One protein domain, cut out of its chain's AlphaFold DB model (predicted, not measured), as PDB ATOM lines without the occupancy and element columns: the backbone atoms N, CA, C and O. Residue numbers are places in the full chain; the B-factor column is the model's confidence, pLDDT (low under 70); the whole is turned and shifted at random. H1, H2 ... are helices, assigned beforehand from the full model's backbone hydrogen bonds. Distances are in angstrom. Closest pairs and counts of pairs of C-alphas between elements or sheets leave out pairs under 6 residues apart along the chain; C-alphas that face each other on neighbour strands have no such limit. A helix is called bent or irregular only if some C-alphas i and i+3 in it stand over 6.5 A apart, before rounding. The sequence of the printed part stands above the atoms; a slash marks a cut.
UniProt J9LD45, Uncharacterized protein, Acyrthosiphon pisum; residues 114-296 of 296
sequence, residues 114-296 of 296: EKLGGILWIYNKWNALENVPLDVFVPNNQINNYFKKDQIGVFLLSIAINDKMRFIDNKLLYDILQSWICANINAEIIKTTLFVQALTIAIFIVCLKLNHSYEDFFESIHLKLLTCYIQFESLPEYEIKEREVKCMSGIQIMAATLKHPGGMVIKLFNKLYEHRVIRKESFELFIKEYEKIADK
ATOM      1  N   GLU A 114     -19.097 -23.489 -50.633       50.94
ATOM      2  CA  GLU A 114     -19.581 -22.322 -49.873       50.94
ATOM      3  C   GLU A 114     -18.794 -21.829 -48.631       50.94
ATOM      4  O   GLU A 114     -17.872 -22.429 -48.093       50.94
ATOM      5  N   LYS A 115     -19.180 -20.638 -48.159       53.31
ATOM      6  CA  LYS A 115     -18.508 -19.801 -47.141       53.31
ATOM      7  C   LYS A 115     -18.306 -20.458 -45.765       53.31
ATOM      8  O   LYS A 115     -17.691 -19.855 -44.889       53.31
ATOM      9  N   LEU A 116     -18.836 -21.665 -45.566       54.56
ATOM     10  CA  LEU A 116     -18.694 -22.460 -44.347       54.56
ATOM     11  C   LEU A 116     -17.367 -23.238 -44.292       54.56
ATOM     12  O   LEU A 116     -16.979 -23.652 -43.208       54.56
ATOM     13  N   GLY A 117     -16.623 -23.382 -45.391       71.75
ATOM     14  CA  GLY A 117     -15.204 -23.752 -45.330       71.75
ATOM     15  C   GLY A 117     -14.878 -25.042 -44.561       71.75
ATOM     16  O   GLY A 117     -15.580 -26.047 -44.660       71.75
ATOM     17  N   GLY A 118     -13.798 -25.023 -43.773       83.62
ATOM     18  CA  GLY A 118     -13.288 -26.219 -43.097       83.62
ATOM     19  C   GLY A 118     -14.244 -26.867 -42.087       83.62
ATOM     20  O   GLY A 118     -14.155 -28.080 -41.894       83.62
ATOM     21  N   ILE A 119     -15.212 -26.140 -41.508       88.56
ATOM     22  CA  ILE A 119     -16.218 -26.764 -40.633       88.56
ATOM     23  C   ILE A 119     -17.141 -27.704 -41.414       88.56
ATOM     24  O   ILE A 119     -17.498 -28.771 -40.914       88.56
ATOM     25  N   LEU A 120     -17.467 -27.360 -42.662       87.12
ATOM     26  CA  LEU A 120     -18.273 -28.210 -43.532       87.12
ATOM     27  C   LEU A 120     -17.553 -29.531 -43.820       87.12
ATOM     28  O   LEU A 120     -18.140 -30.608 -43.707       87.12
ATOM     29  N   TRP A 121     -16.253 -29.445 -44.114       88.50
ATOM     30  CA  TRP A 121     -15.400 -30.615 -44.296       88.50
ATOM     31  C   TRP A 121     -15.387 -31.509 -43.051       88.50
ATOM     32  O   TRP A 121     -15.541 -32.725 -43.175       88.50
ATOM     33  N   ILE A 122     -15.259 -30.911 -41.860       92.38
ATOM     34  CA  ILE A 122     -15.247 -31.639 -40.585       92.38
ATOM     35  C   ILE A 122     -16.551 -32.425 -40.406       92.38
ATOM     36  O   ILE A 122     -16.492 -33.629 -40.162       92.38
ATOM     37  N   TYR A 123     -17.717 -31.791 -40.584       92.06
ATOM     38  CA  TYR A 123     -19.007 -32.488 -40.483       92.06
ATOM     39  C   TYR A 123     -19.153 -33.598 -41.525       92.06
ATOM     40  O   TYR A 123     -19.549 -34.707 -41.170       92.06
ATOM     41  N   ASN A 124     -18.805 -33.336 -42.789       89.00
ATOM     42  CA  ASN A 124     -18.886 -34.332 -43.862       89.00
ATOM     43  C   ASN A 124     -18.048 -35.571 -43.541       89.00
ATOM     44  O   ASN A 124     -18.517 -36.702 -43.669       89.00
ATOM     45  N   LYS A 125     -16.810 -35.360 -43.087       89.00
ATOM     46  CA  LYS A 125     -15.899 -36.451 -42.737       89.00
ATOM     47  C   LYS A 125     -16.319 -37.176 -41.474       89.00
ATOM     48  O   LYS A 125     -16.230 -38.396 -41.446       89.00
ATOM     49  N   TRP A 126     -16.803 -36.459 -40.466       91.44
ATOM     50  CA  TRP A 126     -17.306 -37.072 -39.243       91.44
ATOM     51  C   TRP A 126     -18.549 -37.927 -39.503       91.44
ATOM     52  O   TRP A 126     -18.620 -39.063 -39.048       91.44
ATOM     53  N   ASN A 127     -19.510 -37.421 -40.280       87.12
ATOM     54  CA  ASN A 127     -20.746 -38.144 -40.596       87.12
ATOM     55  C   ASN A 127     -20.514 -39.384 -41.468       87.12
ATOM     56  O   ASN A 127     -21.315 -40.315 -41.406       87.12
ATOM     57  N   ALA A 128     -19.429 -39.406 -42.248       86.62
ATOM     58  CA  ALA A 128     -18.998 -40.583 -42.998       86.62
ATOM     59  C   ALA A 128     -18.390 -41.683 -42.105       86.62
ATOM     60  O   ALA A 128     -18.257 -42.816 -42.560       86.62
ATOM     61  N   LEU A 129     -18.022 -41.379 -40.851       84.50
ATOM     62  CA  LEU A 129     -17.568 -42.397 -39.907       84.50
ATOM     63  C   LEU A 129     -18.756 -43.213 -39.398       84.50
ATOM     64  O   LEU A 129     -19.716 -42.684 -38.827       84.50
ATOM     65  N   GLU A 130     -18.646 -44.530 -39.501       74.56
ATOM     66  CA  GLU A 130     -19.604 -45.426 -38.872       74.56
ATOM     67  C   GLU A 130     -19.267 -45.625 -37.388       74.56
ATOM     68  O   GLU A 130     -18.192 -46.095 -37.024       74.56
ATOM     69  N   ASN A 131     -20.222 -45.292 -36.516       73.44
ATOM     70  CA  ASN A 131     -20.265 -45.686 -35.102       73.44
ATOM     71  C   ASN A 131     -19.101 -45.245 -34.192       73.44
ATOM     72  O   ASN A 131     -18.996 -45.741 -33.070       73.44
ATOM     73  N   VAL A 132     -18.283 -44.267 -34.586       85.19
ATOM     74  CA  VAL A 132     -17.250 -43.688 -33.707       85.19
ATOM     75  C   VAL A 132     -17.893 -42.657 -32.767       85.19
ATOM     76  O   VAL A 132     -18.462 -41.682 -33.257       85.19
ATOM     77  N   PRO A 133     -17.883 -42.847 -31.433       89.00
ATOM     78  CA  PRO A 133     -18.325 -41.810 -30.510       89.00
ATOM     79  C   PRO A 133     -17.226 -40.762 -30.296       89.00
ATOM     80  O   PRO A 133     -16.036 -41.089 -30.272       89.00
ATOM     81  N   LEU A 134     -17.626 -39.517 -30.057       92.31
ATOM     82  CA  LEU A 134     -16.740 -38.414 -29.694       92.31
ATOM     83  C   LEU A 134     -15.932 -38.710 -28.430       92.31
ATOM     84  O   LEU A 134     -14.787 -38.281 -28.349       92.31
ATOM     85  N   ASP A 135     -16.489 -39.493 -27.501       90.81
ATOM     86  CA  ASP A 135     -15.868 -39.897 -26.228       90.81
ATOM     87  C   ASP A 135     -14.487 -40.567 -26.400       90.81
ATOM     88  O   ASP A 135     -13.647 -40.525 -25.508       90.81
ATOM     89  N   VAL A 136     -14.205 -41.118 -27.590       89.38
ATOM     90  CA  VAL A 136     -12.885 -41.667 -27.961       89.38
ATOM     91  C   VAL A 136     -11.795 -40.589 -28.068       89.38
ATOM     92  O   VAL A 136     -10.602 -40.890 -27.913       89.38
ATOM     93  N   PHE A 137     -12.190 -39.352 -28.364       91.31
ATOM     94  CA  PHE A 137     -11.315 -38.186 -28.451       91.31
ATOM     95  C   PHE A 137     -11.489 -37.255 -27.262       91.31
ATOM     96  O   PHE A 137     -10.486 -36.883 -26.658       91.31
ATOM     97  N   VAL A 138     -12.738 -36.889 -26.965       91.69
ATOM     98  CA  VAL A 138     -13.129 -35.922 -25.942       91.69
ATOM     99  C   VAL A 138     -14.123 -36.586 -24.995       91.69
ATOM    100  O   VAL A 138     -15.288 -36.735 -25.370       91.69
ATOM    101  N   PRO A 139     -13.698 -36.969 -23.777       89.38
ATOM    102  CA  PRO A 139     -14.586 -37.568 -22.794       89.38
ATOM    103  C   PRO A 139     -15.803 -36.689 -22.501       89.38
ATOM    104  O   PRO A 139     -15.685 -35.465 -22.383       89.38
ATOM    105  N   ASN A 140     -16.969 -37.306 -22.314       83.38
ATOM    106  CA  ASN A 140     -18.229 -36.588 -22.089       83.38
ATOM    107  C   ASN A 140     -18.173 -35.608 -20.904       83.38
ATOM    108  O   ASN A 140     -18.744 -34.523 -20.971       83.38
ATOM    109  N   ASN A 141     -17.449 -35.950 -19.835       84.50
ATOM    110  CA  ASN A 141     -17.278 -35.081 -18.666       84.50
ATOM    111  C   ASN A 141     -16.341 -33.880 -18.913       84.50
ATOM    112  O   ASN A 141     -16.293 -32.970 -18.088       84.50
ATOM    113  N   GLN A 142     -15.608 -33.854 -20.031       88.81
ATOM    114  CA  GLN A 142     -14.698 -32.768 -20.404       88.81
ATOM    115  C   GLN A 142     -15.281 -31.827 -21.466       88.81
ATOM    116  O   GLN A 142     -14.648 -30.821 -21.781       88.81
ATOM    117  N   ILE A 143     -16.481 -32.092 -21.999       90.44
ATOM    118  CA  ILE A 143     -17.068 -31.291 -23.089       90.44
ATOM    119  C   ILE A 143     -17.132 -29.791 -22.758       90.44
ATOM    120  O   ILE A 143     -16.831 -28.948 -23.603       90.44
ATOM    121  N   ASN A 144     -17.427 -29.452 -21.500       93.00
ATOM    122  CA  ASN A 144     -17.495 -28.069 -21.027       93.00
ATOM    123  C   ASN A 144     -16.154 -27.335 -21.116       93.00
ATOM    124  O   ASN A 144     -16.139 -26.133 -21.362       93.00
ATOM    125  N   ASN A 145     -15.036 -28.045 -20.947       92.12
ATOM    126  CA  ASN A 145     -13.693 -27.456 -20.954       92.12
ATOM    127  C   ASN A 145     -13.275 -26.999 -22.355       92.12
ATOM    128  O   ASN A 145     -12.371 -26.179 -22.508       92.12
ATOM    129  N   TYR A 146     -13.923 -27.553 -23.378       89.62
ATOM    130  CA  TYR A 146     -13.538 -27.392 -24.773       89.62
ATOM    131  C   TYR A 146     -14.579 -26.650 -25.609       89.62
ATOM    132  O   TYR A 146     -14.302 -26.285 -26.753       89.62
ATOM    133  N   PHE A 147     -15.750 -26.364 -25.038       92.06
ATOM    134  CA  PHE A 147     -16.712 -25.476 -25.664       92.06
ATOM    135  C   PHE A 147     -16.174 -24.039 -25.681       92.06
ATOM    136  O   PHE A 147     -16.124 -23.350 -24.661       92.06
ATOM    137  N   LYS A 148     -15.807 -23.569 -26.872       92.75
ATOM    138  CA  LYS A 148     -15.588 -22.148 -27.159       92.75
ATOM    139  C   LYS A 148     -16.782 -21.604 -27.937       92.75
ATOM    140  O   LYS A 148     -17.495 -22.355 -28.598       92.75
ATOM    141  N   LYS A 149     -17.015 -20.290 -27.867       91.88
ATOM    142  CA  LYS A 149     -18.111 -19.613 -28.586       91.88
ATOM    143  C   LYS A 149     -17.797 -19.455 -30.084       91.88
ATOM    144  O   LYS A 149     -17.835 -18.350 -30.618       91.88
ATOM    145  N   ASP A 150     -17.456 -20.557 -30.740       91.75
ATOM    146  CA  ASP A 150     -17.101 -20.647 -32.152       91.75
ATOM    147  C   ASP A 150     -17.687 -21.917 -32.799       91.75
ATOM    148  O   ASP A 150     -18.419 -22.688 -32.177       91.75
ATOM    149  N   GLN A 151     -17.387 -22.121 -34.082       91.12
ATOM    150  CA  GLN A 151     -17.903 -23.250 -34.855       91.12
ATOM    151  C   GLN A 151     -17.359 -24.609 -34.390       91.12
ATOM    152  O   GLN A 151     -18.086 -25.597 -34.481       91.12
ATOM    153  N   ILE A 152     -16.126 -24.673 -33.873       95.06
ATOM    154  CA  ILE A 152     -15.550 -25.925 -33.362       95.06
ATOM    155  C   ILE A 152     -16.238 -26.316 -32.054       95.06
ATOM    156  O   ILE A 152     -16.600 -27.479 -31.882       95.06
ATOM    157  N   GLY A 153     -16.503 -25.353 -31.168       95.38
ATOM    158  CA  GLY A 153     -17.297 -25.588 -29.962       95.38
ATOM    159  C   GLY A 153     -18.709 -26.088 -30.277       95.38
ATOM    160  O   GLY A 153     -19.162 -27.061 -29.672       95.38
ATOM    161  N   VAL A 154     -19.381 -25.486 -31.268       96.25
ATOM    162  CA  VAL A 154     -20.691 -25.959 -31.759       96.25
ATOM    163  C   VAL A 154     -20.598 -27.380 -32.316       96.25
ATOM    164  O   VAL A 154     -21.450 -28.204 -31.988       96.25
ATOM    165  N   PHE A 155     -19.563 -27.686 -33.109       96.50
ATOM    166  CA  PHE A 155     -19.319 -29.031 -33.632       96.50
ATOM    167  C   PHE A 155     -19.201 -30.060 -32.511       96.50
ATOM    168  O   PHE A 155     -20.014 -30.982 -32.460       96.50
ATOM    169  N   LEU A 156     -18.269 -29.870 -31.574       96.31
ATOM    170  CA  LEU A 156     -18.046 -30.808 -30.471       96.31
ATOM    171  C   LEU A 156     -19.333 -31.057 -29.676       96.31
ATOM    172  O   LEU A 156     -19.698 -32.203 -29.422       96.31
ATOM    173  N   LEU A 157     -20.053 -29.986 -29.337       96.81
ATOM    174  CA  LEU A 157     -21.298 -30.088 -28.587       96.81
ATOM    175  C   LEU A 157     -22.396 -30.810 -29.384       96.81
ATOM    176  O   LEU A 157     -23.110 -31.639 -28.824       96.81
ATOM    177  N   SER A 158     -22.516 -30.537 -30.686       96.62
ATOM    178  CA  SER A 158     -23.511 -31.196 -31.541       96.62
ATOM    179  C   SER A 158     -23.264 -32.701 -31.654       96.62
ATOM    180  O   SER A 158     -24.205 -33.487 -31.556       96.62
ATOM    181  N   ILE A 159     -22.000 -33.119 -31.777       95.44
ATOM    182  CA  ILE A 159     -21.650 -34.535 -31.838       95.44
ATOM    183  C   ILE A 159     -21.886 -35.207 -30.482       95.44
ATOM    184  O   ILE A 159     -22.468 -36.289 -30.457       95.44
ATOM    185  N   ALA A 160     -21.527 -34.565 -29.366       95.19
ATOM    186  CA  ALA A 160     -21.788 -35.099 -28.026       95.19
ATOM    187  C   ALA A 160     -23.292 -35.334 -27.779       95.19
ATOM    188  O   ALA A 160     -23.697 -36.399 -27.310       95.19
ATOM    189  N   ILE A 161     -24.136 -34.363 -28.154       95.62
ATOM    190  CA  ILE A 161     -25.598 -34.487 -28.065       95.62
ATOM    191  C   ILE A 161     -26.093 -35.618 -28.979       95.62
ATOM    192  O   ILE A 161     -26.862 -36.471 -28.535       95.62
ATOM    193  N   ASN A 162     -25.632 -35.674 -30.232       93.69
ATOM    194  CA  ASN A 162     -26.004 -36.729 -31.178       93.69
ATOM    195  C   ASN A 162     -25.623 -38.128 -30.664       93.69
ATOM    196  O   ASN A 162     -26.432 -39.053 -30.732       93.69
ATOM    197  N   ASP A 163     -24.423 -38.288 -30.108       92.50
ATOM    198  CA  ASP A 163     -23.964 -39.559 -29.545       92.50
ATOM    199  C   ASP A 163     -24.823 -40.017 -28.376       92.50
ATOM    200  O   ASP A 163     -25.045 -41.220 -28.210       92.50
ATOM    201  N   LYS A 164     -25.362 -39.067 -27.605       92.50
ATOM    202  CA  LYS A 164     -26.339 -39.385 -26.572       92.50
ATOM    203  C   LYS A 164     -27.681 -39.813 -27.166       92.50
ATOM    204  O   LYS A 164     -28.284 -40.748 -26.648       92.50
ATOM    205  N   MET A 165     -28.140 -39.154 -28.227       91.38
ATOM    206  CA  MET A 165     -29.455 -39.386 -28.836       91.38
ATOM    207  C   MET A 165     -29.552 -40.675 -29.663       91.38
ATOM    208  O   MET A 165     -30.590 -41.328 -29.630       91.38
ATOM    209  N   ARG A 166     -28.492 -41.051 -30.394       85.38
ATOM    210  CA  ARG A 166     -28.524 -42.035 -31.501       85.38
ATOM    211  C   ARG A 166     -28.992 -43.462 -31.158       85.38
ATOM    212  O   ARG A 166     -29.175 -44.259 -32.069       85.38
ATOM    213  N   PHE A 167     -29.184 -43.787 -29.879       81.88
ATOM    214  CA  PHE A 167     -29.654 -45.100 -29.413       81.88
ATOM    215  C   PHE A 167     -30.838 -45.025 -28.436       81.88
ATOM    216  O   PHE A 167     -31.170 -46.027 -27.801       81.88
ATOM    217  N   ILE A 168     -31.448 -43.850 -28.266       86.56
ATOM    218  CA  ILE A 168     -32.572 -43.672 -27.344       86.56
ATOM    219  C   ILE A 168     -33.893 -43.850 -28.100       86.56
ATOM    220  O   ILE A 168     -34.088 -43.268 -29.161       86.56
ATOM    221  N   ASP A 169     -34.818 -44.619 -27.525       85.00
ATOM    222  CA  ASP A 169     -36.200 -44.711 -28.006       85.00
ATOM    223  C   ASP A 169     -36.889 -43.335 -27.957       85.00
ATOM    224  O   ASP A 169     -36.821 -42.642 -26.937       85.00
ATOM    225  N   ASN A 170     -37.602 -42.950 -29.022       82.69
ATOM    226  CA  ASN A 170     -38.258 -41.640 -29.129       82.69
ATOM    227  C   ASN A 170     -39.175 -41.313 -27.935       82.69
ATOM    228  O   ASN A 170     -39.304 -40.143 -27.572       82.69
ATOM    229  N   LYS A 171     -39.776 -42.315 -27.275       85.88
ATOM    230  CA  LYS A 171     -40.616 -42.113 -26.080       85.88
ATOM    231  C   LYS A 171     -39.822 -41.653 -24.860       85.88
ATOM    232  O   LYS A 171     -40.366 -40.935 -24.031       85.88
ATOM    233  N   LEU A 172     -38.562 -42.071 -24.746       90.69
ATOM    234  CA  LEU A 172     -37.672 -41.746 -23.624       90.69
ATOM    235  C   LEU A 172     -36.676 -40.628 -23.964       90.69
ATOM    236  O   LEU A 172     -36.002 -40.110 -23.072       90.69
ATOM    237  N   LEU A 173     -36.583 -40.254 -25.244       91.06
ATOM    238  CA  LEU A 173     -35.607 -39.304 -25.769       91.06
ATOM    239  C   LEU A 173     -35.600 -37.987 -25.002       91.06
ATOM    240  O   LEU A 173     -34.535 -37.525 -24.603       91.06
ATOM    241  N   TYR A 174     -36.772 -37.400 -24.769       91.94
ATOM    242  CA  TYR A 174     -36.874 -36.102 -24.108       91.94
ATOM    243  C   TYR A 174     -36.345 -36.140 -22.672       91.94
ATOM    244  O   TYR A 174     -35.468 -35.352 -22.333       91.94
ATOM    245  N   ASP A 175     -36.814 -37.085 -21.854       91.88
ATOM    246  CA  ASP A 175     -36.444 -37.150 -20.437       91.88
ATOM    247  C   ASP A 175     -34.964 -37.515 -20.255       91.88
ATOM    248  O   ASP A 175     -34.253 -36.885 -19.465       91.88
ATOM    249  N   ILE A 176     -34.467 -38.489 -21.026       93.69
ATOM    250  CA  ILE A 176     -33.064 -38.917 -20.954       93.69
ATOM    251  C   ILE A 176     -32.136 -37.805 -21.445       93.69
ATOM    252  O   ILE A 176     -31.105 -37.553 -20.817       93.69
ATOM    253  N   LEU A 177     -32.475 -37.143 -22.555       94.88
ATOM    254  CA  LEU A 177     -31.637 -36.077 -23.093       94.88
ATOM    255  C   LEU A 177     -31.645 -34.854 -22.176       94.88
ATOM    256  O   LEU A 177     -30.578 -34.317 -21.890       94.88
ATOM    257  N   GLN A 178     -32.809 -34.447 -21.664       93.50
ATOM    258  CA  GLN A 178     -32.906 -33.326 -20.732       93.50
ATOM    259  C   GLN A 178     -32.107 -33.603 -19.452       93.50
ATOM    260  O   GLN A 178     -31.324 -32.755 -19.023       93.50
ATOM    261  N   SER A 179     -32.241 -34.803 -18.876       94.12
ATOM    262  CA  SER A 179     -31.454 -35.220 -17.710       94.12
ATOM    263  C   SER A 179     -29.951 -35.185 -17.998       94.12
ATOM    264  O   SER A 179     -29.179 -34.642 -17.206       94.12
ATOM    265  N   TRP A 180     -29.533 -35.696 -19.160       94.81
ATOM    266  CA  TRP A 180     -28.130 -35.687 -19.556       94.81
ATOM    267  C   TRP A 180     -27.589 -34.267 -19.754       94.81
ATOM    268  O   TRP A 180     -26.516 -33.971 -19.231       94.81
ATOM    269  N   ILE A 181     -28.328 -33.383 -20.433       94.75
ATOM    270  CA  ILE A 181     -27.933 -31.982 -20.642       94.75
ATOM    271  C   ILE A 181     -27.755 -31.283 -19.292       94.75
ATOM    272  O   ILE A 181     -26.710 -30.686 -19.059       94.75
ATOM    273  N   CYS A 182     -28.726 -31.405 -18.383       91.94
ATOM    274  CA  CYS A 182     -28.653 -30.778 -17.062       91.94
ATOM    275  C   CYS A 182     -27.493 -31.307 -16.204       91.94
ATOM    276  O   CYS A 182     -26.953 -30.564 -15.390       91.94
ATOM    277  N   ALA A 183     -27.118 -32.580 -16.364       93.44
ATOM    278  CA  ALA A 183     -26.039 -33.194 -15.595       93.44
ATOM    279  C   ALA A 183     -24.639 -32.951 -16.187       93.44
ATOM    280  O   ALA A 183     -23.663 -32.981 -15.443       93.44
ATOM    281  N   ASN A 184     -24.525 -32.750 -17.505       93.31
ATOM    282  CA  ASN A 184     -23.234 -32.766 -18.203       93.31
ATOM    283  C   ASN A 184     -22.875 -31.449 -18.888       93.31
ATOM    284  O   ASN A 184     -21.712 -31.288 -19.238       93.31
ATOM    285  N   ILE A 185     -23.812 -30.520 -19.097       95.56
ATOM    286  CA  ILE A 185     -23.550 -29.252 -19.788       95.56
ATOM    287  C   ILE A 185     -23.729 -28.083 -18.819       95.56
ATOM    288  O   ILE A 185     -24.767 -27.941 -18.174       95.56
ATOM    289  N   ASN A 186     -22.726 -27.209 -18.746       95.06
ATOM    290  CA  ASN A 186     -22.760 -26.025 -17.894       95.06
ATOM    291  C   ASN A 186     -23.940 -25.114 -18.261       95.06
ATOM    292  O   ASN A 186     -24.176 -24.822 -19.436       95.06
ATOM    293  N   ALA A 187     -24.626 -24.578 -17.248       93.12
ATOM    294  CA  ALA A 187     -25.776 -23.691 -17.438       93.12
ATOM    295  C   ALA A 187     -25.450 -22.469 -18.318       93.12
ATOM    296  O   ALA A 187     -26.269 -22.052 -19.132       93.12
ATOM    297  N   GLU A 188     -24.234 -21.929 -18.214       92.75
ATOM    298  CA  GLU A 188     -23.770 -20.818 -19.055       92.75
ATOM    299  C   GLU A 188     -23.736 -21.173 -20.547       92.75
ATOM    300  O   GLU A 188     -24.054 -20.327 -21.380       92.75
ATOM    301  N   ILE A 189     -23.399 -22.422 -20.890       94.94
ATOM    302  CA  ILE A 189     -23.392 -22.910 -22.274       94.94
ATOM    303  C   ILE A 189     -24.831 -23.037 -22.776       94.94
ATOM    304  O   ILE A 189     -25.135 -22.524 -23.853       94.94
ATOM    305  N   ILE A 190     -25.728 -23.629 -21.979       94.56
ATOM    306  CA  ILE A 190     -27.163 -23.778 -22.302       94.56
ATOM    307  C   ILE A 190     -27.818 -22.405 -22.567       94.56
ATOM    308  O   ILE A 190     -28.665 -22.246 -23.457       94.56
ATOM    309  N   LYS A 191     -27.369 -21.370 -21.845       92.00
ATOM    310  CA  LYS A 191     -27.800 -19.973 -22.018       92.00
ATOM    311  C   LYS A 191     -27.291 -19.300 -23.295       92.00
ATOM    312  O   LYS A 191     -27.801 -18.243 -23.655       92.00
ATOM    313  N   THR A 192     -26.371 -19.905 -24.038       93.38
ATOM    314  CA  THR A 192     -25.934 -19.357 -25.329       93.38
ATOM    315  C   THR A 192     -26.885 -19.715 -26.470       93.38
ATOM    316  O   THR A 192     -27.500 -20.780 -26.495       93.38
ATOM    317  N   THR A 193     -26.945 -18.853 -27.486       95.38
ATOM    318  CA  THR A 193     -27.651 -19.140 -28.746       95.38
ATOM    319  C   THR A 193     -26.965 -20.260 -29.546       95.38
ATOM    320  O   THR A 193     -27.623 -21.014 -30.260       95.38
ATOM    321  N   LEU A 194     -25.648 -20.435 -29.371       96.00
ATOM    322  CA  LEU A 194     -24.852 -21.498 -29.995       96.00
ATOM    323  C   LEU A 194     -25.220 -22.901 -29.493       96.00
ATOM    324  O   LEU A 194     -25.119 -23.860 -30.256       96.00
ATOM    325  N   PHE A 195     -25.710 -23.031 -28.257       97.06
ATOM    326  CA  PHE A 195     -26.262 -24.296 -27.772       97.06
ATOM    327  C   PHE A 195     -27.455 -24.753 -28.622       97.06
ATOM    328  O   PHE A 195     -27.522 -25.914 -29.014       97.06
ATOM    329  N   VAL A 196     -28.362 -23.835 -28.978       97.75
ATOM    330  CA  VAL A 196     -29.520 -24.147 -29.837       97.75
ATOM    331  C   VAL A 196     -29.067 -24.567 -31.233       97.75
ATOM    332  O   VAL A 196     -29.632 -25.499 -31.807       97.75
ATOM    333  N   GLN A 197     -28.017 -23.937 -31.764       97.56
ATOM    334  CA  GLN A 197     -27.416 -24.353 -33.030       97.56
ATOM    335  C   GLN A 197     -26.881 -25.789 -32.950       97.56
ATOM    336  O   GLN A 197     -27.215 -26.609 -33.805       97.56
ATOM    337  N   ALA A 198     -26.104 -26.104 -31.909       98.00
ATOM    338  CA  ALA A 198     -25.540 -27.435 -31.694       98.00
ATOM    339  C   ALA A 198     -26.631 -28.504 -31.517       98.00
ATOM    340  O   ALA A 198     -26.566 -29.556 -32.150       98.00
ATOM    341  N   LEU A 199     -27.665 -28.211 -30.719       98.19
ATOM    342  CA  LEU A 199     -28.825 -29.086 -30.536       98.19
ATOM    343  C   LEU A 199     -29.555 -29.335 -31.860       98.19
ATOM    344  O   LEU A 199     -29.902 -30.472 -32.167       98.19
ATOM    345  N   THR A 200     -29.761 -28.290 -32.664       97.94
ATOM    346  CA  THR A 200     -30.442 -28.422 -33.960       97.94
ATOM    347  C   THR A 200     -29.652 -29.309 -34.917       97.94
ATOM    348  O   THR A 200     -30.231 -30.188 -35.553       97.94
ATOM    349  N   ILE A 201     -28.331 -29.121 -34.987       97.19
ATOM    350  CA  ILE A 201     -27.436 -29.960 -35.792       97.19
ATOM    351  C   ILE A 201     -27.484 -31.415 -35.313       97.19
ATOM    352  O   ILE A 201     -27.633 -32.320 -36.132       97.19
ATOM    353  N   ALA A 202     -27.429 -31.649 -34.002       96.50
ATOM    354  CA  ALA A 202     -27.491 -32.991 -33.429       96.50
ATOM    355  C   ALA A 202     -28.795 -33.719 -33.787       96.50
ATOM    356  O   ALA A 202     -28.759 -34.839 -34.297       96.50
ATOM    357  N   ILE A 203     -29.941 -33.057 -33.588       95.44
ATOM    358  CA  ILE A 203     -31.259 -33.591 -33.956       95.44
ATOM    359  C   ILE A 203     -31.296 -33.904 -35.455       95.44
ATOM    360  O   ILE A 203     -31.768 -34.969 -35.848       95.44
ATOM    361  N   PHE A 204     -30.774 -33.007 -36.294       94.50
ATOM    362  CA  PHE A 204     -30.738 -33.210 -37.738       94.50
ATOM    363  C   PHE A 204     -29.922 -34.451 -38.124       94.50
ATOM    364  O   PHE A 204     -30.396 -35.247 -38.933       94.50
ATOM    365  N   ILE A 205     -28.728 -34.642 -37.550       92.06
ATOM    366  CA  ILE A 205     -27.875 -35.812 -37.825       92.06
ATOM    367  C   ILE A 205     -28.607 -37.113 -37.466       92.06
ATOM    368  O   ILE A 205     -28.589 -38.058 -38.257       92.06
ATOM    369  N   VAL A 206     -29.283 -37.156 -36.313       90.38
ATOM    370  CA  VAL A 206     -30.080 -38.322 -35.892       90.38
ATOM    371  C   VAL A 206     -31.219 -38.588 -36.877       90.38
ATOM    372  O   VAL A 206     -31.361 -39.708 -37.364       90.38
ATOM    373  N   CYS A 207     -31.992 -37.557 -37.225       89.50
ATOM    374  CA  CYS A 207     -33.128 -37.687 -38.140       89.50
ATOM    375  C   CYS A 207     -32.689 -38.133 -39.541       89.50
ATOM    376  O   CYS A 207     -33.353 -38.965 -40.154       89.50
ATOM    377  N   LEU A 208     -31.547 -37.640 -40.028       87.19
ATOM    378  CA  LEU A 208     -30.994 -38.014 -41.330       87.19
ATOM    379  C   LEU A 208     -30.660 -39.508 -41.424       87.19
ATOM    380  O   LEU A 208     -30.812 -40.102 -42.488       87.19
ATOM    381  N   LYS A 209     -30.208 -40.123 -40.326       78.12
ATOM    382  CA  LYS A 209     -29.889 -41.559 -40.289       78.12
ATOM    383  C   LYS A 209     -31.133 -42.446 -40.223       78.12
ATOM    384  O   LYS A 209     -31.064 -43.598 -40.637       78.12
ATOM    385  N   LEU A 210     -32.238 -41.925 -39.691       70.56
ATOM    386  CA  LEU A 210     -33.478 -42.676 -39.468       70.56
ATOM    387  C   LEU A 210     -34.489 -42.525 -40.613       70.56
ATOM    388  O   LEU A 210     -35.241 -43.458 -40.883       70.56
ATOM    389  N   ASN A 211     -34.506 -41.374 -41.295       64.62
ATOM    390  CA  ASN A 211     -35.544 -41.017 -42.259       64.62
ATOM    391  C   ASN A 211     -34.989 -40.829 -43.675       64.62
ATOM    392  O   ASN A 211     -34.088 -40.029 -43.914       64.62
ATOM    393  N   HIS A 212     -35.607 -41.505 -44.649       63.00
ATOM    394  CA  HIS A 212     -35.304 -41.333 -46.076       63.00
ATOM    395  C   HIS A 212     -36.134 -40.223 -46.753       63.00
ATOM    396  O   HIS A 212     -35.824 -39.830 -47.875       63.00
ATOM    397  N   SER A 213     -37.178 -39.712 -46.085       68.50
ATOM    398  CA  SER A 213     -38.045 -38.628 -46.573       68.50
ATOM    399  C   SER A 213     -37.929 -37.383 -45.693       68.50
ATOM    400  O   SER A 213     -37.864 -37.475 -44.468       68.50
ATOM    401  N   TYR A 214     -37.951 -36.203 -46.320       68.75
ATOM    402  CA  TYR A 214     -37.903 -34.911 -45.626       68.75
ATOM    403  C   TYR A 214     -39.275 -34.399 -45.152       68.75
ATOM    404  O   TYR A 214     -39.335 -33.342 -44.529       68.75
ATOM    405  N   GLU A 215     -40.374 -35.096 -45.455       65.81
ATOM    406  CA  GLU A 215     -41.734 -34.645 -45.099       65.81
ATOM    407  C   GLU A 215     -42.046 -34.817 -43.605       65.81
ATOM    408  O   GLU A 215     -42.598 -33.908 -42.979       65.81
ATOM    409  N   ASP A 216     -41.569 -35.910 -43.012       71.81
ATOM    410  CA  ASP A 216     -41.704 -36.220 -41.582       71.81
ATOM    411  C   ASP A 216     -40.350 -36.210 -40.861       71.81
ATOM    412  O   ASP A 216     -40.124 -36.930 -39.894       71.81
ATOM    413  N   PHE A 217     -39.426 -35.371 -41.338       84.62
ATOM    414  CA  PHE A 217     -38.052 -35.343 -40.839       84.62
ATOM    415  C   PHE A 217     -37.970 -35.056 -39.332       84.62
ATOM    416  O   PHE A 217     -37.254 -35.746 -38.612       84.62
ATOM    417  N   PHE A 218     -38.726 -34.062 -38.851       89.56
ATOM    418  CA  PHE A 218     -38.856 -33.764 -37.425       89.56
ATOM    419  C   PHE A 218     -40.187 -34.276 -36.873       89.56
ATOM    420  O   PHE A 218     -41.256 -33.754 -37.195       89.56
ATOM    421  N   GLU A 219     -40.102 -35.250 -35.971       89.62
ATOM    422  CA  GLU A 219     -41.205 -35.691 -35.122       89.62
ATOM    423  C   GLU A 219     -41.526 -34.692 -33.997       89.62
ATOM    424  O   GLU A 219     -40.729 -33.815 -33.650       89.62
ATOM    425  N   SER A 220     -42.689 -34.871 -33.362       90.88
ATOM    426  CA  SER A 220     -43.169 -34.022 -32.262       90.88
ATOM    427  C   SER A 220     -42.170 -33.898 -31.108       90.88
ATOM    428  O   SER A 220     -42.051 -32.830 -30.506       90.88
ATOM    429  N   ILE A 221     -41.413 -34.961 -30.824       91.94
ATOM    430  CA  ILE A 221     -40.408 -34.976 -29.760       91.94
ATOM    431  C   ILE A 221     -39.223 -34.050 -30.063       91.94
ATOM    432  O   ILE A 221     -38.753 -33.336 -29.176       91.94
ATOM    433  N   HIS A 222     -38.792 -33.992 -31.326       93.44
ATOM    434  CA  HIS A 222     -37.717 -33.117 -31.787       93.44
ATOM    435  C   HIS A 222     -38.140 -31.651 -31.705       93.44
ATOM    436  O   HIS A 222     -37.401 -30.812 -31.191       93.44
ATOM    437  N   LEU A 223     -39.368 -31.359 -32.144       94.69
ATOM    438  CA  LEU A 223     -39.951 -30.020 -32.071       94.69
ATOM    439  C   LEU A 223     -40.078 -29.560 -30.612       94.69
ATOM    440  O   LEU A 223     -39.670 -28.451 -30.284       94.69
ATOM    441  N   LYS A 224     -40.540 -30.443 -29.715       94.81
ATOM    442  CA  LYS A 224     -40.634 -30.166 -28.275       94.81
ATOM    443  C   LYS A 224     -39.271 -29.825 -27.657       94.81
ATOM    444  O   LYS A 224     -39.184 -28.870 -26.886       94.81
ATOM    445  N   LEU A 225     -38.220 -30.580 -27.991       94.94
ATOM    446  CA  LEU A 225     -36.853 -30.304 -27.531       94.94
ATOM    447  C   LEU A 225     -36.372 -28.929 -28.006       94.94
ATOM    448  O   LEU A 225     -35.903 -28.132 -27.194       94.94
ATOM    449  N   LEU A 226     -36.528 -28.628 -29.298       96.50
ATOM    450  CA  LEU A 226     -36.138 -27.333 -29.858       96.50
ATOM    451  C   LEU A 226     -36.882 -26.181 -29.177       96.50
ATOM    452  O   LEU A 226     -36.240 -25.248 -28.701       96.50
ATOM    453  N   THR A 227     -38.210 -26.267 -29.053       95.69
ATOM    454  CA  THR A 227     -39.016 -25.241 -28.377       95.69
ATOM    455  C   THR A 227     -38.565 -25.026 -26.934       95.69
ATOM    456  O   THR A 227     -38.416 -23.880 -26.516       95.69
ATOM    457  N   CYS A 228     -38.283 -26.102 -26.188       94.38
ATOM    458  CA  CYS A 228     -37.840 -26.020 -24.794       94.38
ATOM    459  C   CYS A 228     -36.549 -25.200 -24.636       94.38
ATOM    460  O   CYS A 228     -36.471 -24.338 -23.762       94.38
ATOM    461  N   TYR A 229     -35.557 -25.424 -25.501       95.38
ATOM    462  CA  TYR A 229     -34.270 -24.726 -25.413       95.38
ATOM    463  C   TYR A 229     -34.232 -23.383 -26.160       95.38
ATOM    464  O   TYR A 229     -33.370 -22.549 -25.874       95.38
ATOM    465  N   ILE A 230     -35.163 -23.132 -27.081       95.75
ATOM    466  CA  ILE A 230     -35.373 -21.805 -27.681       95.75
ATOM    467  C   ILE A 230     -36.038 -20.862 -26.671       95.75
ATOM    468  O   ILE A 230     -35.596 -19.728 -26.512       95.75
ATOM    469  N   GLN A 231     -37.054 -21.344 -25.952       92.06
ATOM    470  CA  GLN A 231     -37.826 -20.578 -24.963       92.06
ATOM    471  C   GLN A 231     -37.307 -20.763 -23.527       92.06
ATOM    472  O   GLN A 231     -38.041 -20.544 -22.562       92.06
ATOM    473  N   PHE A 232     -36.056 -21.207 -23.385       86.94
ATOM    474  CA  PHE A 232     -35.423 -21.497 -22.101       86.94
ATOM    475  C   PHE A 232     -35.589 -20.318 -21.126       86.94
ATOM    476  O   PHE A 232     -35.492 -19.181 -21.556       86.94
ATOM    477  N   GLU A 233     -35.853 -20.571 -19.839       78.69
ATOM    478  CA  GLU A 233     -35.867 -19.563 -18.752       78.69
ATOM    479  C   GLU A 233     -36.638 -18.240 -19.016       78.69
ATOM    480  O   GLU A 233     -36.231 -17.193 -18.520       78.69
ATOM    481  N   SER A 234     -37.761 -18.254 -19.750       77.50
ATOM    482  CA  SER A 234     -38.570 -17.042 -20.022       77.50
ATOM    483  C   SER A 234     -37.724 -15.847 -20.490       77.50
ATOM    484  O   SER A 234     -37.854 -14.730 -19.982       77.50
ATOM    485  N   LEU A 235     -36.812 -16.108 -21.428       85.75
ATOM    486  CA  LEU A 235     -35.886 -15.107 -21.943       85.75
ATOM    487  C   LEU A 235     -36.604 -13.908 -22.586       85.75
ATOM    488  O   LEU A 235     -37.723 -14.041 -23.093       85.75
ATOM    489  N   PRO A 236     -35.950 -12.733 -22.628       89.50
ATOM    490  CA  PRO A 236     -36.446 -11.602 -23.391       89.50
ATOM    491  C   PRO A 236     -36.675 -11.965 -24.860       89.50
ATOM    492  O   PRO A 236     -35.924 -12.729 -25.466       89.50
ATOM    493  N   GLU A 237     -37.672 -11.325 -25.460       89.75
ATOM    494  CA  GLU A 237     -38.106 -11.558 -26.840       89.75
ATOM    495  C   GLU A 237     -36.961 -11.533 -27.872       89.75
ATOM    496  O   GLU A 237     -36.961 -12.328 -28.813       89.75
ATOM    497  N   TYR A 238     -35.972 -10.643 -27.703       90.12
ATOM    498  CA  TYR A 238     -34.837 -10.538 -28.626       90.12
ATOM    499  C   TYR A 238     -33.919 -11.770 -28.574       90.12
ATOM    500  O   TYR A 238     -33.483 -12.233 -29.622       90.12
ATOM    501  N   GLU A 239     -33.683 -12.353 -27.395       91.62
ATOM    502  CA  GLU A 239     -32.842 -13.550 -27.259       91.62
ATOM    503  C   GLU A 239     -33.531 -14.782 -27.831       91.62
ATOM    504  O   GLU A 239     -32.886 -15.615 -28.469       91.62
ATOM    505  N   ILE A 240     -34.853 -14.882 -27.659       93.69
ATOM    506  CA  ILE A 240     -35.637 -15.953 -28.282       93.69
ATOM    507  C   ILE A 240     -35.501 -15.859 -29.811       93.69
ATOM    508  O   ILE A 240     -35.247 -16.871 -30.463       93.69
ATOM    509  N   LYS A 241     -35.581 -14.652 -30.391       94.25
ATOM    510  CA  LYS A 241     -35.369 -14.452 -31.838       94.25
ATOM    511  C   LYS A 241     -33.969 -14.876 -32.279       94.25
ATOM    512  O   LYS A 241     -33.840 -15.597 -33.264       94.25
ATOM    513  N   GLU A 242     -32.925 -14.496 -31.546       94.31
ATOM    514  CA  GLU A 242     -31.557 -14.932 -31.864       94.31
ATOM    515  C   GLU A 242     -31.394 -16.460 -31.780       94.31
ATOM    516  O   GLU A 242     -30.719 -17.065 -32.619       94.31
ATOM    517  N   ARG A 243     -32.045 -17.116 -30.812       96.56
ATOM    518  CA  ARG A 243     -32.072 -18.584 -30.696       96.56
ATOM    519  C   ARG A 243     -32.787 -19.245 -31.870       96.56
ATOM    520  O   ARG A 243     -32.267 -20.215 -32.418       96.56
ATOM    521  N   GLU A 244     -33.929 -18.714 -32.296       97.06
ATOM    522  CA  GLU A 244     -34.640 -19.177 -33.494       97.06
ATOM    523  C   GLU A 244     -33.775 -19.024 -34.758       97.06
ATOM    524  O   GLU A 244     -33.690 -19.950 -35.567       97.06
ATOM    525  N   VAL A 245     -33.055 -17.904 -34.896       95.94
ATOM    526  CA  VAL A 245     -32.087 -17.686 -35.986       95.94
ATOM    527  C   VAL A 245     -30.957 -18.715 -35.951       95.94
ATOM    528  O   VAL A 245     -30.572 -19.250 -36.996       95.94
ATOM    529  N   LYS A 246     -30.438 -19.056 -34.767       95.88
ATOM    530  CA  LYS A 246     -29.422 -20.108 -34.619       95.88
ATOM    531  C   LYS A 246     -29.959 -21.518 -34.862       95.88
ATOM    532  O   LYS A 246     -29.217 -22.333 -35.411       95.88
ATOM    533  N   CYS A 247     -31.228 -21.784 -34.565       97.38
ATOM    534  CA  CYS A 247     -31.905 -23.011 -34.987       97.38
ATOM    535  C   CYS A 247     -31.924 -23.118 -36.522       97.38
ATOM    536  O   CYS A 247     -31.394 -24.076 -37.090       97.38
ATOM    537  N   MET A 248     -32.403 -22.080 -37.213       96.12
ATOM    538  CA  MET A 248     -32.399 -22.029 -38.682       96.12
ATOM    539  C   MET A 248     -30.987 -22.150 -39.275       96.12
ATOM    540  O   MET A 248     -30.775 -22.888 -40.238       96.12
ATOM    541  N   SER A 249     -29.999 -21.496 -38.662       92.69
ATOM    542  CA  SER A 249     -28.591 -21.590 -39.070       92.69
ATOM    543  C   SER A 249     -28.028 -23.011 -38.937       92.69
ATOM    544  O   SER A 249     -27.211 -23.421 -39.759       92.69
ATOM    545  N   GLY A 250     -28.448 -23.779 -37.926       94.69
ATOM    546  CA  GLY A 250     -28.056 -25.186 -37.773       94.69
ATOM    547  C   GLY A 250     -28.555 -26.061 -38.927       94.69
ATOM    548  O   GLY A 250     -27.785 -26.839 -39.487       94.69
ATOM    549  N   ILE A 251     -29.814 -25.872 -39.344       94.19
ATOM    550  CA  ILE A 251     -30.389 -26.557 -40.517       94.19
ATOM    551  C   ILE A 251     -29.620 -26.201 -41.790       94.19
ATOM    552  O   ILE A 251     -29.344 -27.084 -42.593       94.19
ATOM    553  N   GLN A 252     -29.246 -24.934 -41.969       90.00
ATOM    554  CA  GLN A 252     -28.495 -24.477 -43.145       90.00
ATOM    555  C   GLN A 252     -27.110 -25.107 -43.251       90.00
ATOM    556  O   GLN A 252     -26.724 -25.549 -44.329       90.00
ATOM    557  N   ILE A 253     -26.382 -25.197 -42.132       88.81
ATOM    558  CA  ILE A 253     -25.082 -25.882 -42.093       88.81
ATOM    559  C   ILE A 253     -25.247 -27.329 -42.557       88.81
ATOM    560  O   ILE A 253     -24.502 -27.793 -43.416       88.81
ATOM    561  N   MET A 254     -26.260 -28.030 -42.047       91.44
ATOM    562  CA  MET A 254     -26.501 -29.416 -42.434       91.44
ATOM    563  C   MET A 254     -27.022 -29.559 -43.868       91.44
ATOM    564  O   MET A 254     -26.614 -30.473 -44.576       91.44
ATOM    565  N   ALA A 255     -27.853 -28.642 -44.356       88.81
ATOM    566  CA  ALA A 255     -28.248 -28.622 -45.761       88.81
ATOM    567  C   ALA A 255     -27.027 -28.454 -46.680       88.81
ATOM    568  O   ALA A 255     -26.911 -29.182 -47.667       88.81
ATOM    569  N   ALA A 256     -26.071 -27.595 -46.307       85.81
ATOM    570  CA  ALA A 256     -24.813 -27.445 -47.030       85.81
ATOM    571  C   ALA A 256     -23.987 -28.745 -47.027       85.81
ATOM    572  O   ALA A 256     -23.446 -29.106 -48.070       85.81
ATOM    573  N   THR A 257     -23.952 -29.507 -45.915       85.19
ATOM    574  CA  THR A 257     -23.257 -30.825 -45.871       85.19
ATOM    575  C   THR A 257     -23.828 -31.815 -46.886       85.19
ATOM    576  O   THR A 257     -23.123 -32.672 -47.411       85.19
ATOM    577  N   LEU A 258     -25.111 -31.657 -47.213       85.38
ATOM    578  CA  LEU A 258     -25.840 -32.477 -48.173       85.38
ATOM    579  C   LEU A 258     -25.892 -31.861 -49.578       85.38
ATOM    580  O   LEU A 258     -26.630 -32.356 -50.428       85.38
ATOM    581  N   LYS A 259     -25.124 -30.793 -49.837       83.50
ATOM    582  CA  LYS A 259     -25.107 -30.050 -51.109       83.50
ATOM    583  C   LYS A 259     -26.468 -29.462 -51.492       83.50
ATOM    584  O   LYS A 259     -26.849 -29.470 -52.661       83.50
ATOM    585  N   HIS A 260     -27.191 -28.952 -50.497       78.94
ATOM    586  CA  HIS A 260     -28.485 -28.277 -50.628       78.94
ATOM    587  C   HIS A 260     -29.529 -29.068 -51.429       78.94
ATOM    588  O   HIS A 260     -29.930 -28.648 -52.518       78.94
ATOM    589  N   PRO A 261     -30.029 -30.199 -50.894       81.62
ATOM    590  CA  PRO A 261     -31.089 -30.954 -51.548       81.62
ATOM    591  C   PRO A 261     -32.305 -30.060 -51.829       81.62
ATOM    592  O   PRO A 261     -32.786 -29.336 -50.950       81.62
ATOM    593  N   GLY A 262     -32.802 -30.109 -53.067       81.50
ATOM    594  CA  GLY A 262     -33.841 -29.203 -53.557       81.50
ATOM    595  C   GLY A 262     -35.071 -29.155 -52.645       81.50
ATOM    596  O   GLY A 262     -35.726 -30.166 -52.400       81.50
ATOM    597  N   GLY A 263     -35.388 -27.963 -52.133       83.75
ATOM    598  CA  GLY A 263     -36.570 -27.713 -51.303       83.75
ATOM    599  C   GLY A 263     -36.490 -28.212 -49.854       83.75
ATOM    600  O   GLY A 263     -37.427 -27.953 -49.100       83.75
ATOM    601  N   MET A 264     -35.402 -28.868 -49.429       88.06
ATOM    602  CA  MET A 264     -35.265 -29.405 -48.067       88.06
ATOM    603  C   MET A 264     -35.374 -28.311 -47.004       88.06
ATOM    604  O   MET A 264     -36.218 -28.395 -46.114       88.06
ATOM    605  N   VAL A 265     -34.553 -27.266 -47.124       90.06
ATOM    606  CA  VAL A 265     -34.541 -26.135 -46.185       90.06
ATOM    607  C   VAL A 265     -35.939 -25.539 -46.048       90.06
ATOM    608  O   VAL A 265     -36.427 -25.407 -44.934       90.06
ATOM    609  N   ILE A 266     -36.598 -25.238 -47.174       89.75
ATOM    610  CA  ILE A 266     -37.934 -24.625 -47.201       89.75
ATOM    611  C   ILE A 266     -38.953 -25.517 -46.481       89.75
ATOM    612  O   ILE A 266     -39.716 -25.024 -45.654       89.75
ATOM    613  N   LYS A 267     -38.947 -26.830 -46.749       91.12
ATOM    614  CA  LYS A 267     -39.851 -27.783 -46.087       91.12
ATOM    615  C   LYS A 267     -39.638 -27.812 -44.571       91.12
ATOM    616  O   LYS A 267     -40.605 -27.702 -43.820       91.12
ATOM    617  N   LEU A 268     -38.386 -27.911 -44.118       92.88
ATOM    618  CA  LEU A 268     -38.064 -27.939 -42.687       92.88
ATOM    619  C   LEU A 268     -38.445 -26.629 -41.994       92.88
ATOM    620  O   LEU A 268     -39.010 -26.631 -40.905       92.88
ATOM    621  N   PHE A 269     -38.179 -25.509 -42.650       94.00
ATOM    622  CA  PHE A 269     -38.516 -24.173 -42.183       94.00
ATOM    623  C   PHE A 269     -40.026 -23.959 -42.045       94.00
ATOM    624  O   PHE A 269     -40.481 -23.501 -40.996       94.00
ATOM    625  N   ASN A 270     -40.808 -24.376 -43.041       92.62
ATOM    626  CA  ASN A 270     -42.267 -24.345 -42.961       92.62
ATOM    627  C   ASN A 270     -42.778 -25.214 -41.807       92.62
ATOM    628  O   ASN A 270     -43.607 -24.752 -41.029       92.62
ATOM    629  N   LYS A 271     -42.223 -26.420 -41.621       92.69
ATOM    630  CA  LYS A 271     -42.581 -27.295 -40.493       92.69
ATOM    631  C   LYS A 271     -42.325 -26.619 -39.143       92.69
ATOM    632  O   LYS A 271     -43.195 -26.626 -38.276       92.69
ATOM    633  N   LEU A 272     -41.151 -26.014 -38.953       94.88
ATOM    634  CA  LEU A 272     -40.834 -25.297 -37.714       94.88
ATOM    635  C   LEU A 272     -41.781 -24.109 -37.479       94.88
ATOM    636  O   LEU A 272     -42.161 -23.852 -36.336       94.88
ATOM    637  N   TYR A 273     -42.177 -23.405 -38.540       94.88
ATOM    638  CA  TYR A 273     -43.119 -22.287 -38.463       94.88
ATOM    639  C   TYR A 273     -44.545 -22.745 -38.111       94.88
ATOM    640  O   TYR A 273     -45.154 -22.211 -37.184       94.88
ATOM    641  N   GLU A 274     -45.056 -23.779 -38.786       94.44
ATOM    642  CA  GLU A 274     -46.377 -24.378 -38.524       94.44
ATOM    643  C   GLU A 274     -46.517 -24.844 -37.069       94.44
ATOM    644  O   GLU A 274     -47.560 -24.648 -36.440       94.44
ATOM    645  N   HIS A 275     -45.443 -25.407 -36.512       94.44
ATOM    646  CA  HIS A 275     -45.385 -25.884 -35.127       94.44
ATOM    647  C   HIS A 275     -44.949 -24.809 -34.122       94.44
ATOM    648  O   HIS A 275     -44.724 -25.117 -32.953       94.44
ATOM    649  N   ARG A 276     -44.865 -23.538 -34.547       93.94
ATOM    650  CA  ARG A 276     -44.515 -22.375 -33.709       93.94
ATOM    651  C   ARG A 276     -43.169 -22.509 -32.985       93.94
ATOM    652  O   ARG A 276     -42.976 -21.920 -31.922       93.94
ATOM    653  N   VAL A 277     -42.240 -23.277 -33.553       95.56
ATOM    654  CA  VAL A 277     -40.852 -23.364 -33.075       95.56
ATOM    655  C   VAL A 277     -40.091 -22.098 -33.460       95.56
ATOM    656  O   VAL A 277     -39.280 -21.609 -32.680       95.56
ATOM    657  N   ILE A 278     -40.380 -21.557 -34.647       95.50
ATOM    658  CA  ILE A 278     -39.817 -20.300 -35.150       95.50
ATOM    659  C   ILE A 278     -40.923 -19.349 -35.599       95.50
ATOM    660  O   ILE A 278     -42.007 -19.774 -36.007       95.50
ATOM    661  N   ARG A 279     -40.633 -18.052 -35.547       94.19
ATOM    662  CA  ARG A 279     -41.559 -16.977 -35.909       94.19
ATOM    663  C   ARG A 279     -41.149 -16.274 -37.195       94.19
ATOM    664  O   ARG A 279     -40.013 -16.371 -37.662       94.19
ATOM    665  N   LYS A 280     -42.095 -15.523 -37.759       91.69
ATOM    666  CA  LYS A 280     -41.893 -14.780 -39.007       91.69
ATOM    667  C   LYS A 280     -40.818 -13.699 -38.854       91.69
ATOM    668  O   LYS A 280     -39.998 -13.510 -39.743       91.69
ATOM    669  N   GLU A 281     -40.784 -13.020 -37.715       90.94
ATOM    670  CA  GLU A 281     -39.825 -11.947 -37.442       90.94
ATOM    671  C   GLU A 281     -38.384 -12.481 -37.403       90.94
ATOM    672  O   GLU A 281     -37.455 -11.828 -37.879       90.94
ATOM    673  N   SER A 282     -38.197 -13.690 -36.869       93.38
ATOM    674  CA  SER A 282     -36.900 -14.370 -36.845       93.38
ATOM    675  C   SER A 282     -36.445 -14.764 -38.247       93.38
ATOM    676  O   SER A 282     -35.253 -14.707 -38.537       93.38
ATOM    677  N   PHE A 283     -37.381 -15.105 -39.140       89.62
ATOM    678  CA  PHE A 283     -37.101 -15.353 -40.558       89.62
ATOM    679  C   PHE A 283     -36.489 -14.142 -41.252       89.62
ATOM    680  O   PHE A 283     -35.479 -14.255 -41.946       89.62
ATOM    681  N   GLU A 284     -37.092 -12.974 -41.047       88.94
ATOM    682  CA  GLU A 284     -36.618 -11.721 -41.631       88.94
ATOM    683  C   GLU A 284     -35.222 -11.358 -41.109       88.94
ATOM    684  O   GLU A 284     -34.380 -10.869 -41.865       88.94
ATOM    685  N   LEU A 285     -34.950 -11.624 -39.826       91.25
ATOM    686  CA  LEU A 285     -33.620 -11.450 -39.244       91.25
ATOM    687  C   LEU A 285     -32.605 -12.437 -39.837       91.25
ATOM    688  O   LEU A 285     -31.510 -12.024 -40.216       91.25
ATOM    689  N   PHE A 286     -32.980 -13.709 -39.971       90.75
ATOM    690  CA  PHE A 286     -32.137 -14.743 -40.569       90.75
ATOM    691  C   PHE A 286     -31.731 -14.391 -42.007       90.75
ATOM    692  O   PHE A 286     -30.550 -14.480 -42.335       90.75
ATOM    693  N   ILE A 287     -32.668 -13.922 -42.840       86.75
ATOM    694  CA  ILE A 287     -32.369 -13.489 -44.217       86.75
ATOM    695  C   ILE A 287     -31.358 -12.338 -44.213       86.75
ATOM    696  O   ILE A 287     -30.350 -12.414 -44.908       86.75
ATOM    697  N   LYS A 288     -31.556 -11.319 -43.365       85.06
ATOM    698  CA  LYS A 288     -30.616 -10.188 -43.247       85.06
ATOM    699  C   LYS A 288     -29.215 -10.625 -42.816       85.06
ATOM    700  O   LYS A 288     -28.227 -10.043 -43.261       85.06
ATOM    701  N   GLU A 289     -29.104 -11.595 -41.909       82.88
ATOM    702  CA  GLU A 289     -27.806 -12.150 -41.508       82.88
ATOM    703  C   GLU A 289     -27.162 -12.957 -42.636       82.88
ATOM    704  O   GLU A 289     -25.959 -12.829 -42.869       82.88
ATOM    705  N   TYR A 290     -27.960 -13.738 -43.359       74.25
ATOM    706  CA  TYR A 290     -27.500 -14.543 -44.482       74.25
ATOM    707  C   TYR A 290     -26.999 -13.672 -45.645       74.25
ATOM    708  O   TYR A 290     -25.908 -13.909 -46.157       74.25
ATOM    709  N   GLU A 291     -27.725 -12.611 -46.006       74.62
ATOM    710  CA  GLU A 291     -27.337 -11.654 -47.055       74.62
ATOM    711  C   GLU A 291     -26.027 -10.926 -46.719       74.62
ATOM    712  O   GLU A 291     -25.117 -10.869 -47.542       74.62
ATOM    713  N   LYS A 292     -25.850 -10.478 -45.467       69.56
ATOM    714  CA  LYS A 292     -24.577  -9.881 -45.006       69.56
ATOM    715  C   LYS A 292     -23.382 -10.817 -45.161       69.56
ATOM    716  O   LYS A 292     -22.247 -10.354 -45.290       69.56
ATOM    717  N   ILE A 293     -23.619 -12.122 -45.059       63.16
ATOM    718  CA  ILE A 293     -22.600 -13.144 -45.275       63.16
ATOM    719  C   ILE A 293     -22.430 -13.386 -46.777       63.16
ATOM    720  O   ILE A 293     -21.297 -13.565 -47.208       63.16
ATOM    721  N   ALA A 294     -23.500 -13.354 -47.580       56.19
ATOM    722  CA  ALA A 294     -23.496 -13.534 -49.036       56.19
ATOM    723  C   ALA A 294     -22.774 -12.405 -49.806       56.19
ATOM    724  O   ALA A 294     -22.122 -12.698 -50.809       56.19
ATOM    725  N   ASP A 295     -22.774 -11.182 -49.282       43.53
ATOM    726  CA  ASP A 295     -22.136 -10.015 -49.913       43.53
ATOM    727  C   ASP A 295     -20.635  -9.831 -49.582       43.53
ATOM    728  O   ASP A 295     -20.001  -8.900 -50.081       43.53
ATOM    729  N   LYS A 296     -20.046 -10.697 -48.744       42.41
ATOM    730  CA  LYS A 296     -18.603 -10.720 -48.414       42.41
ATOM    731  C   LYS A 296     -17.833 -11.811 -49.144       42.41
ATOM    732  O   LYS A 296     -16.682 -11.548 -49.538       42.41
TER     733      LYS A 296
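This is residues 114 to 296 of the 296 residues of an uncharacterized protein of Acyrthosiphon pisum (UniProt J9LD45). A rounded ball of helices is built round H6 as its core, with H3, H7 and H8 packed on H6 from three sides. H9 and H10 pack on the long H8, H10 on the side away from H6; H1 packs on one end each of H3 and H8, H2 and H4 pack on H3, and H4 also packs on H7. The printed part has 183 residues with ten named helices, H1 to H10 in order along the chain, and no named strand; the class is all helix, the helix packing part aligned and part crossed. The whole is compact, with a radius of gyration of the C-alphas of 15.4 A and spans of 39 by 36 by 32 A.

H1, residues 117 to 127, begins at C-alpha 117 (-15.204, -23.752, -45.330). H2 is residues 140 to 146, H3 151 to 165 with 20.7 A from first to last C-alpha, H4 170 to 184 with 20.6 A, and H5 187 to 190. H2 and H4 are irregular: C-alphas 141 and 144 are 7.4 A apart, as are C-alphas 171 and 174. H6, residues 193 to 210, is 26.5 A long; H7 is residues 220 to 230. H8, residues 237 to 257, is 30.9 A long and begins at (-38.106, -11.558, -26.840). H9 is residues 264 to 274; H10, residues 280 to 294, is 21.0 A long and ends at (-23.496, -13.534, -49.036).

H8 is the hub, touching five helices. It touches H6 at a steep tilt of 39 degrees, the same way, closest at the C-alphas of Gln 197 and Gly 250, 4.9 A. H10 touches H8 closest at Lys 241 and Ser 282, C-alphas 5.2 A apart. H8 and H9 form a hairpin, the C-alphas of Ala 255 and Val 265 being closest at 6.8 A. H6 and H7 form another, at a shallow tilt of 13 degrees, closest at the C-alphas of Val 196 and Tyr 229, 6.5 A. H3 touches H6 closest at the C-alphas of Ser 158 and Ala 198, 4.3 A. H5 is close to H6 but not clearly touching, with Ile 189 and Phe 195 closest, C-alphas 6.4 A apart. H1 and H10 are apart. Every O i to N i+4 pair is within hydrogen-bond range in H3, H6, H7, H8, H9 and H10; H1 has 6 of 7, H4 9 of 11, and H2 0 of 3 but 3 of 4 O i to N i+3 pairs; H5 is too short for an i+4 pair.

The C-alphas farthest apart, of Lys 171 and Lys 296, are 44.4 A apart. The printed part has no cut. The link from H1 to H2 is long, 12 residues. The mean pLDDT of the printed part is 88.3; residues 114 to 116, 211 to 215 and 292 to 296 are under 70.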